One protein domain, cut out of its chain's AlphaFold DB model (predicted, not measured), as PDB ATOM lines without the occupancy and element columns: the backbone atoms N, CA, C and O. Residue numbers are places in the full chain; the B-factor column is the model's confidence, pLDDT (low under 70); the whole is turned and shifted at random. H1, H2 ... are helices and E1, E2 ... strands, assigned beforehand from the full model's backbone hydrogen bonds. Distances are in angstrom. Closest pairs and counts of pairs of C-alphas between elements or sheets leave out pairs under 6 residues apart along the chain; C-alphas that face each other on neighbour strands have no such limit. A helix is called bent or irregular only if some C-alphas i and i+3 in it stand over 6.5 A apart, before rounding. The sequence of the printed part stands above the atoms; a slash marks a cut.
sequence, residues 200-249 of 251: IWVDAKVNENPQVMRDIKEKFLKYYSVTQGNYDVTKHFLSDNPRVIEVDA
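AT A GLANCE: This is residues 200 to 249 of the 251 residues of the protein "Formylmethanofuran dehydrogenase subunit a" of hydrocarbon metagenome (UniProt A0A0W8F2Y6). A flat, open ring has a small ladder of two strands, E1 and E2, side by side at one end and a single helix, H1, at the other. Two links, residues 206 to 209 and the much longer residues 224 to 242, make its two sides, and the middle is empty. The printed part has 50 residues, with one named helix and two named strands in the order E1, H1, E2. The class is mixed, helices and strands, and the sheet, order E1, E2, is parallel. The whole is loose, with a radius of gyration of the C-alphas of 13.9 A and spans of 36 by 26 by 11 A.

HOW THE PARTS SIT: E1, residues 200 to 205, and E2, residues 243 to 248, are parallel neighbours, with 23 degrees between their directions. The C-alphas of Val 202 and Ile 245, which face each other, are 4.6 A apart. N 203 and O 245 are within hydrogen-bond range at 2.9 A, and so are N 245 and O 201 at 2.8 A. With H1, residues 210 to 223, the strands form a strand-helix-strand unit, two parallel neighbour strands with a helix between them along the chain. In H1 every O i to N i+4 pair is within hydrogen-bond range.

IN THESE COORDINATES: E1 begins at C-alpha 200 (36.675, 8.912, -3.201) and is 16.2 A long from first to last C-alpha. H1 begins at C-alpha 210 (38.796, 34.349, -15.536), is 19.7 A long and is not bent. E2 is 16.1 A long and ends at C-alpha 248 (41.018, 15.830, -17.833).

THE WHOLE: The two C-alphas farthest apart, those of Lys 222 and Asn 241, are 36.8 A apart. The link from E1 to H1 is tight, and that from H1 to E2 is long, with 19 residues. Residues 232 to 237 of the long link stand free. The printed part has no cut, and no printed residue is under 70 in pLDDT.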
ATOM      1  N   ILE A 200      36.612   8.847  -1.739       92.56
ATOM      2  CA  ILE A 200      36.675   8.912  -3.201       92.56
ATOM      3  C   ILE A 200      36.159  10.280  -3.640       92.56
ATOM      4  O   ILE A 200      35.069  10.672  -3.229       92.56
ATOM      5  N   TRP A 201      36.924  10.997  -4.458       93.69
ATOM      6  CA  TRP A 201      36.519  12.282  -5.030       93.69
ATOM      7  C   TRP A 201      37.111  12.455  -6.433       93.69
ATOM      8  O   TRP A 201      38.006  11.706  -6.827       93.69
ATOM      9  N   VAL A 202      36.570  13.403  -7.198       94.56
ATOM     10  CA  VAL A 202      36.966  13.660  -8.588       94.56
ATOM     11  C   VAL A 202      37.880  14.879  -8.645       94.56
ATOM     12  O   VAL A 202      37.461  15.959  -8.235       94.56
ATOM     13  N   ASP A 203      39.086  14.712  -9.186       93.88
ATOM     14  CA  ASP A 203      39.956  15.827  -9.570       93.88
ATOM     15  C   ASP A 203      39.716  16.153 -11.045       93.88
ATOM     16  O   ASP A 203      40.194  15.455 -11.944       93.88
ATOM     17  N   ALA A 204      38.894  17.172 -11.287       94.62
ATOM     18  CA  ALA A 204      38.548  17.625 -12.626       94.62
ATOM     19  C   ALA A 204      39.487  18.758 -13.062       94.62
ATOM     20  O   ALA A 204      39.382  19.889 -12.585       94.62
ATOM     21  N   LYS A 205      40.365  18.473 -14.024       95.06
ATOM     22  CA  LYS A 205      41.239  19.470 -14.648       95.06
ATOM     23  C   LYS A 205      40.471  20.190 -15.739       95.06
ATOM     24  O   LYS A 205      40.044  19.586 -16.719       95.06
ATOM     25  N   VAL A 206      40.304  21.492 -15.554       93.94
ATOM     26  CA  VAL A 206      39.593  22.379 -16.477       93.94
ATOM     27  C   VAL A 206      40.466  23.581 -16.808       93.94
ATOM     28  O   VAL A 206      41.295  24.001 -15.998       93.94
ATOM     29  N   ASN A 207      40.271  24.158 -17.994       94.44
ATOM     30  CA  ASN A 207      40.902  25.429 -18.334       94.44
ATOM     31  C   ASN A 207      40.357  26.529 -17.415       94.44
ATOM     32  O   ASN A 207      39.140  26.668 -17.260       94.44
ATOM     33  N   GLU A 208      41.253  27.313 -16.812       92.31
ATOM     34  CA  GLU A 208      40.843  28.412 -15.943       92.31
ATOM     35  C   GLU A 208      39.990  29.410 -16.734       92.31
ATOM     36  O   GLU A 208      40.349  29.838 -17.833       92.31
ATOM     37  N   ASN A 209      38.847  29.787 -16.162       95.44
ATOM     38  CA  ASN A 209      37.954  30.773 -16.746       95.44
ATOM     39  C   ASN A 209      37.973  32.048 -15.882       95.44
ATOM     40  O   ASN A 209      37.319  32.083 -14.834       95.44
ATOM     41  N   PRO A 210      38.675  33.117 -16.314       96.31
ATOM     42  CA  PRO A 210      38.796  34.349 -15.536       96.31
ATOM     43  C   PRO A 210      37.454  35.009 -15.211       96.31
ATOM     44  O   PRO A 210      37.326  35.668 -14.179       96.31
ATOM     45  N   GLN A 211      36.449  34.839 -16.077       97.44
ATOM     46  CA  GLN A 211      35.108  35.362 -15.836       97.44
ATOM     47  C   GLN A 211      34.434  34.613 -14.685       97.44
ATOM     48  O   GLN A 211      33.954  35.251 -13.755       97.44
ATOM     49  N   VAL A 212      34.479  33.276 -14.688       96.12
ATOM     50  CA  VAL A 212      33.926  32.456 -13.596       96.12
ATOM     51  C   VAL A 212      34.619  32.776 -12.271       96.12
ATOM     52  O   VAL A 212      33.946  33.002 -11.267       96.12
ATOM     53  N   MET A 213      35.951  32.877 -12.262       95.44
ATOM     54  CA  MET A 213      36.706  33.198 -11.043       95.44
ATOM     55  C   MET A 213      36.370  34.590 -10.498       95.44
ATOM     56  O   MET A 213      36.237  34.772  -9.284       95.44
ATOM     57  N   ARG A 214      36.197  35.580 -11.385       97.25
ATOM     58  CA  ARG A 214      35.735  36.920 -11.009       97.25
ATOM     59  C   ARG A 214      34.329  36.875 -10.413       97.25
ATOM     60  O   ARG A 214      34.114  37.497  -9.373       97.25
ATOM     61  N   ASP A 215      33.410  36.155 -11.047       97.06
ATOM     62  CA  ASP A 215      32.017  36.062 -10.612       97.06
ATOM     63  C   ASP A 215      31.918  35.389  -9.239       97.06
ATOM     64  O   ASP A 215      31.284  35.943  -8.344       97.06
ATOM     65  N   ILE A 216      32.618  34.269  -9.022       96.25
ATOM     66  CA  ILE A 216      32.699  33.599  -7.713       96.25
ATOM     67  C   ILE A 216      33.180  34.587  -6.647       96.25
ATOM     68  O   ILE A 216      32.507  34.781  -5.632       96.25
ATOM     69  N   LYS A 217      34.300  35.275  -6.896       97.00
ATOM     70  CA  LYS A 217      34.854  36.255  -5.954       97.00
ATOM     71  C   LYS A 217      33.858  37.369  -5.632       97.00
ATOM     72  O   LYS A 217      33.707  37.753  -4.474       97.00
ATOM     73  N   GLU A 218      33.176  37.901  -6.644       97.44
ATOM     74  CA  GLU A 218      32.172  38.945  -6.457       97.44
ATOM     75  C   GLU A 218      30.970  38.443  -5.646       97.44
ATOM     76  O   GLU A 218      30.477  39.170  -4.781       97.44
ATOM     77  N   LYS A 219      30.519  37.204  -5.879       97.56
ATOM     78  CA  LYS A 219      29.419  36.602  -5.120       97.56
ATOM     79  C   LYS A 219      29.790  36.383  -3.656       97.56
ATOM     80  O   LYS A 219      28.998  36.768  -2.798       97.56
ATOM     81  N   PHE A 220      30.987  35.871  -3.364       98.19
ATOM     82  CA  PHE A 220      31.467  35.728  -1.985       98.19
ATOM     83  C   PHE A 220      31.543  37.074  -1.258       98.19
ATOM     84  O   PHE A 220      31.093  37.186  -0.127       98.19
ATOM     85  N   LEU A 221      32.054  38.119  -1.917       97.38
ATOM     86  CA  LEU A 221      32.183  39.449  -1.308       97.38
ATOM     87  C   LEU A 221      30.840  40.127  -1.001       97.38
ATOM     88  O   LEU A 221      30.786  40.972  -0.111       97.38
ATOM     89  N   LYS A 222      29.789  39.832  -1.774       97.75
ATOM     90  CA  LYS A 222      28.499  40.534  -1.682       97.75
ATOM     91  C   LYS A 222      27.404  39.750  -0.967       97.75
ATOM     92  O   LYS A 222      26.535  40.385  -0.376       97.75
ATOM     93  N   TYR A 223      27.393  38.423  -1.093       97.88
ATOM     94  CA  TYR A 223      26.224  37.609  -0.748       97.88
ATOM     95  C   TYR A 223      26.504  36.462   0.226       97.88
ATOM     96  O   TYR A 223      25.549  36.004   0.842       97.88
ATOM     97  N   TYR A 224      27.755  36.018   0.380       98.31
ATOM     98  CA  TYR A 224      28.100  35.010   1.389       98.31
ATOM     99  C   TYR A 224      28.409  35.657   2.744       98.31
ATOM    100  O   TYR A 224      28.911  36.781   2.826       98.31
ATOM    101  N   SER A 225      28.149  34.913   3.812       97.81
ATOM    102  CA  SER A 225      28.472  35.260   5.196       97.81
ATOM    103  C   SER A 225      29.881  34.824   5.623       97.81
ATOM    104  O   SER A 225      30.354  35.233   6.685       97.81
ATOM    105  N   VAL A 226      30.586  34.050   4.786       97.38
ATOM    106  CA  VAL A 226      31.984  33.628   4.985       97.38
ATOM    107  C   VAL A 226      32.908  34.134   3.876       97.38
ATOM    108  O   VAL A 226      32.479  34.493   2.781       97.38
ATOM    109  N   THR A 227      34.214  34.163   4.144       96.56
ATOM    110  CA  THR A 227      35.211  34.537   3.134       96.56
ATOM    111  C   THR A 227      35.555  33.354   2.232       96.56
ATOM    112  O   THR A 227      35.702  32.229   2.705       96.56
ATOM    113  N   GLN A 228      35.792  33.622   0.944       95.44
ATOM    114  CA  GLN A 228      36.191  32.591  -0.025       95.44
ATOM    115  C   GLN A 228      37.425  31.792   0.438       95.44
ATOM    116  O   GLN A 228      37.461  30.577   0.301       95.44
ATOM    117  N   GLY A 229      38.418  32.453   1.046       93.94
ATOM    118  CA  GLY A 229      39.637  31.787   1.527       93.94
ATOM    119  C   GLY A 229      39.430  30.798   2.684       93.94
ATOM    120  O   GLY A 229      40.349  30.046   2.987       93.94
ATOM    121  N   ASN A 230      38.252  30.797   3.317       93.69
ATOM    122  CA  ASN A 230      37.877  29.869   4.387       93.69
ATOM    123  C   ASN A 230      36.789  28.868   3.954       93.69
ATOM    124  O   ASN A 230      36.300  28.119   4.795       93.69
ATOM    125  N   TYR A 231      36.380  28.883   2.682       94.69
ATOM    126  CA  TYR A 231      35.304  28.030   2.175       94.69
ATOM    127  C   TYR A 231      35.802  26.636   1.764       94.69
ATOM    128  O   TYR A 231      35.116  25.640   1.985       94.69
ATOM    129  N   ASP A 232      37.016  26.551   1.213       91.31
ATOM    130  CA  ASP A 232      37.572  25.294   0.713       91.31
ATOM    131  C   ASP A 232      37.802  24.260   1.828       91.31
ATOM    132  O   ASP A 232      38.348  24.551   2.899       91.31
ATOM    133  N   VAL A 233      37.473  22.997   1.536       90.25
ATOM    134  CA  VAL A 233      37.794  21.868   2.417       90.25
ATOM    135  C   VAL A 233      39.304  21.631   2.389       90.25
ATOM    136  O   VAL A 233      39.863  21.091   1.434       90.25
ATOM    137  N   THR A 234      39.987  22.043   3.455       83.25
ATOM    138  CA  THR A 234      41.442  21.879   3.558       83.25
ATOM    139  C   THR A 234      41.853  20.407   3.675       83.25
ATOM    140  O   THR A 234      41.097  19.559   4.152       83.25
ATOM    141  N   LYS A 235      43.110  20.105   3.312       75.94
ATOM    142  CA  LYS A 235      43.683  18.745   3.381       75.94
ATOM    143  C   LYS A 235      43.545  18.075   4.750       75.94
ATOM    144  O   LYS A 235      43.518  16.855   4.803       75.94
ATOM    145  N   HIS A 236      43.439  18.849   5.831       79.56
ATOM    146  CA  HIS A 236      43.259  18.316   7.183       79.56
ATOM    147  C   HIS A 236      41.948  17.527   7.359       79.56
ATOM    148  O   HIS A 236      41.891  16.626   8.189       79.56
ATOM    149  N   PHE A 237      40.911  17.839   6.576       81.56
ATOM    150  CA  PHE A 237      39.623  17.136   6.615       81.56
ATOM    151  C   PHE A 237      39.538  15.964   5.631       81.56
ATOM    152  O   PHE A 237      38.570  15.202   5.661       81.56
ATOM    153  N   LEU A 238      40.525  15.811   4.744       80.06
ATOM    154  CA  LEU A 238      40.580  14.687   3.820       80.06
ATOM    155  C   LEU A 238      41.151  13.461   4.532       80.06
ATOM    156  O   LEU A 238      42.052  13.568   5.358       80.06
ATOM    157  N   SER A 239      40.634  12.279   4.194       78.25
ATOM    158  CA  SER A 239      41.194  11.023   4.695       78.25
ATOM    159  C   SER A 239      42.666  10.899   4.300       78.25
ATOM    160  O   SER A 239      42.987  11.188   3.147       78.25
ATOM    161  N   ASP A 240      43.504  10.323   5.162       83.81
ATOM    162  CA  ASP A 240      44.921  10.046   4.862       83.81
ATOM    163  C   ASP A 240      45.138   9.058   3.693       83.81
ATOM    164  O   ASP A 240      46.257   8.872   3.222       83.81
ATOM    165  N   ASN A 241      44.069   8.415   3.207       87.00
ATOM    166  CA  ASN A 241      44.098   7.442   2.115       87.00
ATOM    167  C   ASN A 241      43.005   7.730   1.063       87.00
ATOM    168  O   ASN A 241      42.060   6.943   0.923       87.00
ATOM    169  N   PRO A 242      43.062   8.868   0.346       90.62
ATOM    170  CA  PRO A 242      42.055   9.192  -0.650       90.62
ATOM    171  C   PRO A 242      42.222   8.320  -1.902       90.62
ATOM    172  O   PRO A 242      43.312   7.847  -2.227       90.62
ATOM    173  N   ARG A 243      41.135   8.145  -2.651       91.56
ATOM    174  CA  ARG A 243      41.169   7.632  -4.025       91.56
ATOM    175  C   ARG A 243      40.662   8.735  -4.946       91.56
ATOM    176  O   ARG A 243      39.465   8.996  -4.992       91.56
ATOM    177  N   VAL A 244      41.584   9.379  -5.646       93.50
ATOM    178  CA  VAL A 244      41.272  10.478  -6.565       93.50
ATOM    179  C   VAL A 244      40.950   9.907  -7.943       93.50
ATOM    180  O   VAL A 244      41.694   9.069  -8.455       93.50
ATOM    181  N   ILE A 245      39.823  10.319  -8.518       94.69
ATOM    182  CA  ILE A 245      39.445  10.018  -9.899       94.69
ATOM    183  C   ILE A 245      39.830  11.228 -10.741       94.69
ATOM    184  O   ILE A 245      39.168  12.259 -10.682       94.69
ATOM    185  N   GLU A 246      40.904  11.096 -11.507       94.69
ATOM    186  CA  GLU A 246      41.387  12.152 -12.396       94.69
ATOM    187  C   GLU A 246      40.503  12.238 -13.645       94.69
ATOM    188  O   GLU A 246      40.292  11.238 -14.337       94.69
ATOM    189  N   VAL A 247      40.015  13.436 -13.953       94.19
ATOM    190  CA  VAL A 247      39.254  13.733 -15.169       94.19
ATOM    191  C   VAL A 247      39.894  14.937 -15.844       94.19
ATOM    192  O   VAL A 247      39.876  16.035 -15.299       94.19
ATOM    193  N   ASP A 248      40.460  14.740 -17.033       93.94
ATOM    194  CA  ASP A 248      41.018  15.830 -17.833       93.94
ATOM    195  C   ASP A 248      39.980  16.325 -18.847       93.94
ATOM    196  O   ASP A 248      39.588  15.594 -19.756       93.94
ATOM    197  N   ALA A 249      39.514  17.556 -18.652       91.69
ATOM    198  CA  ALA A 249      38.580  18.258 -19.525       91.69
ATOM    199  C   ALA A 249      39.233  19.497 -20.171       91.69
ATOM    200  O   ALA A 249      38.547  20.464 -20.506       91.69
TER     201      ALA A 249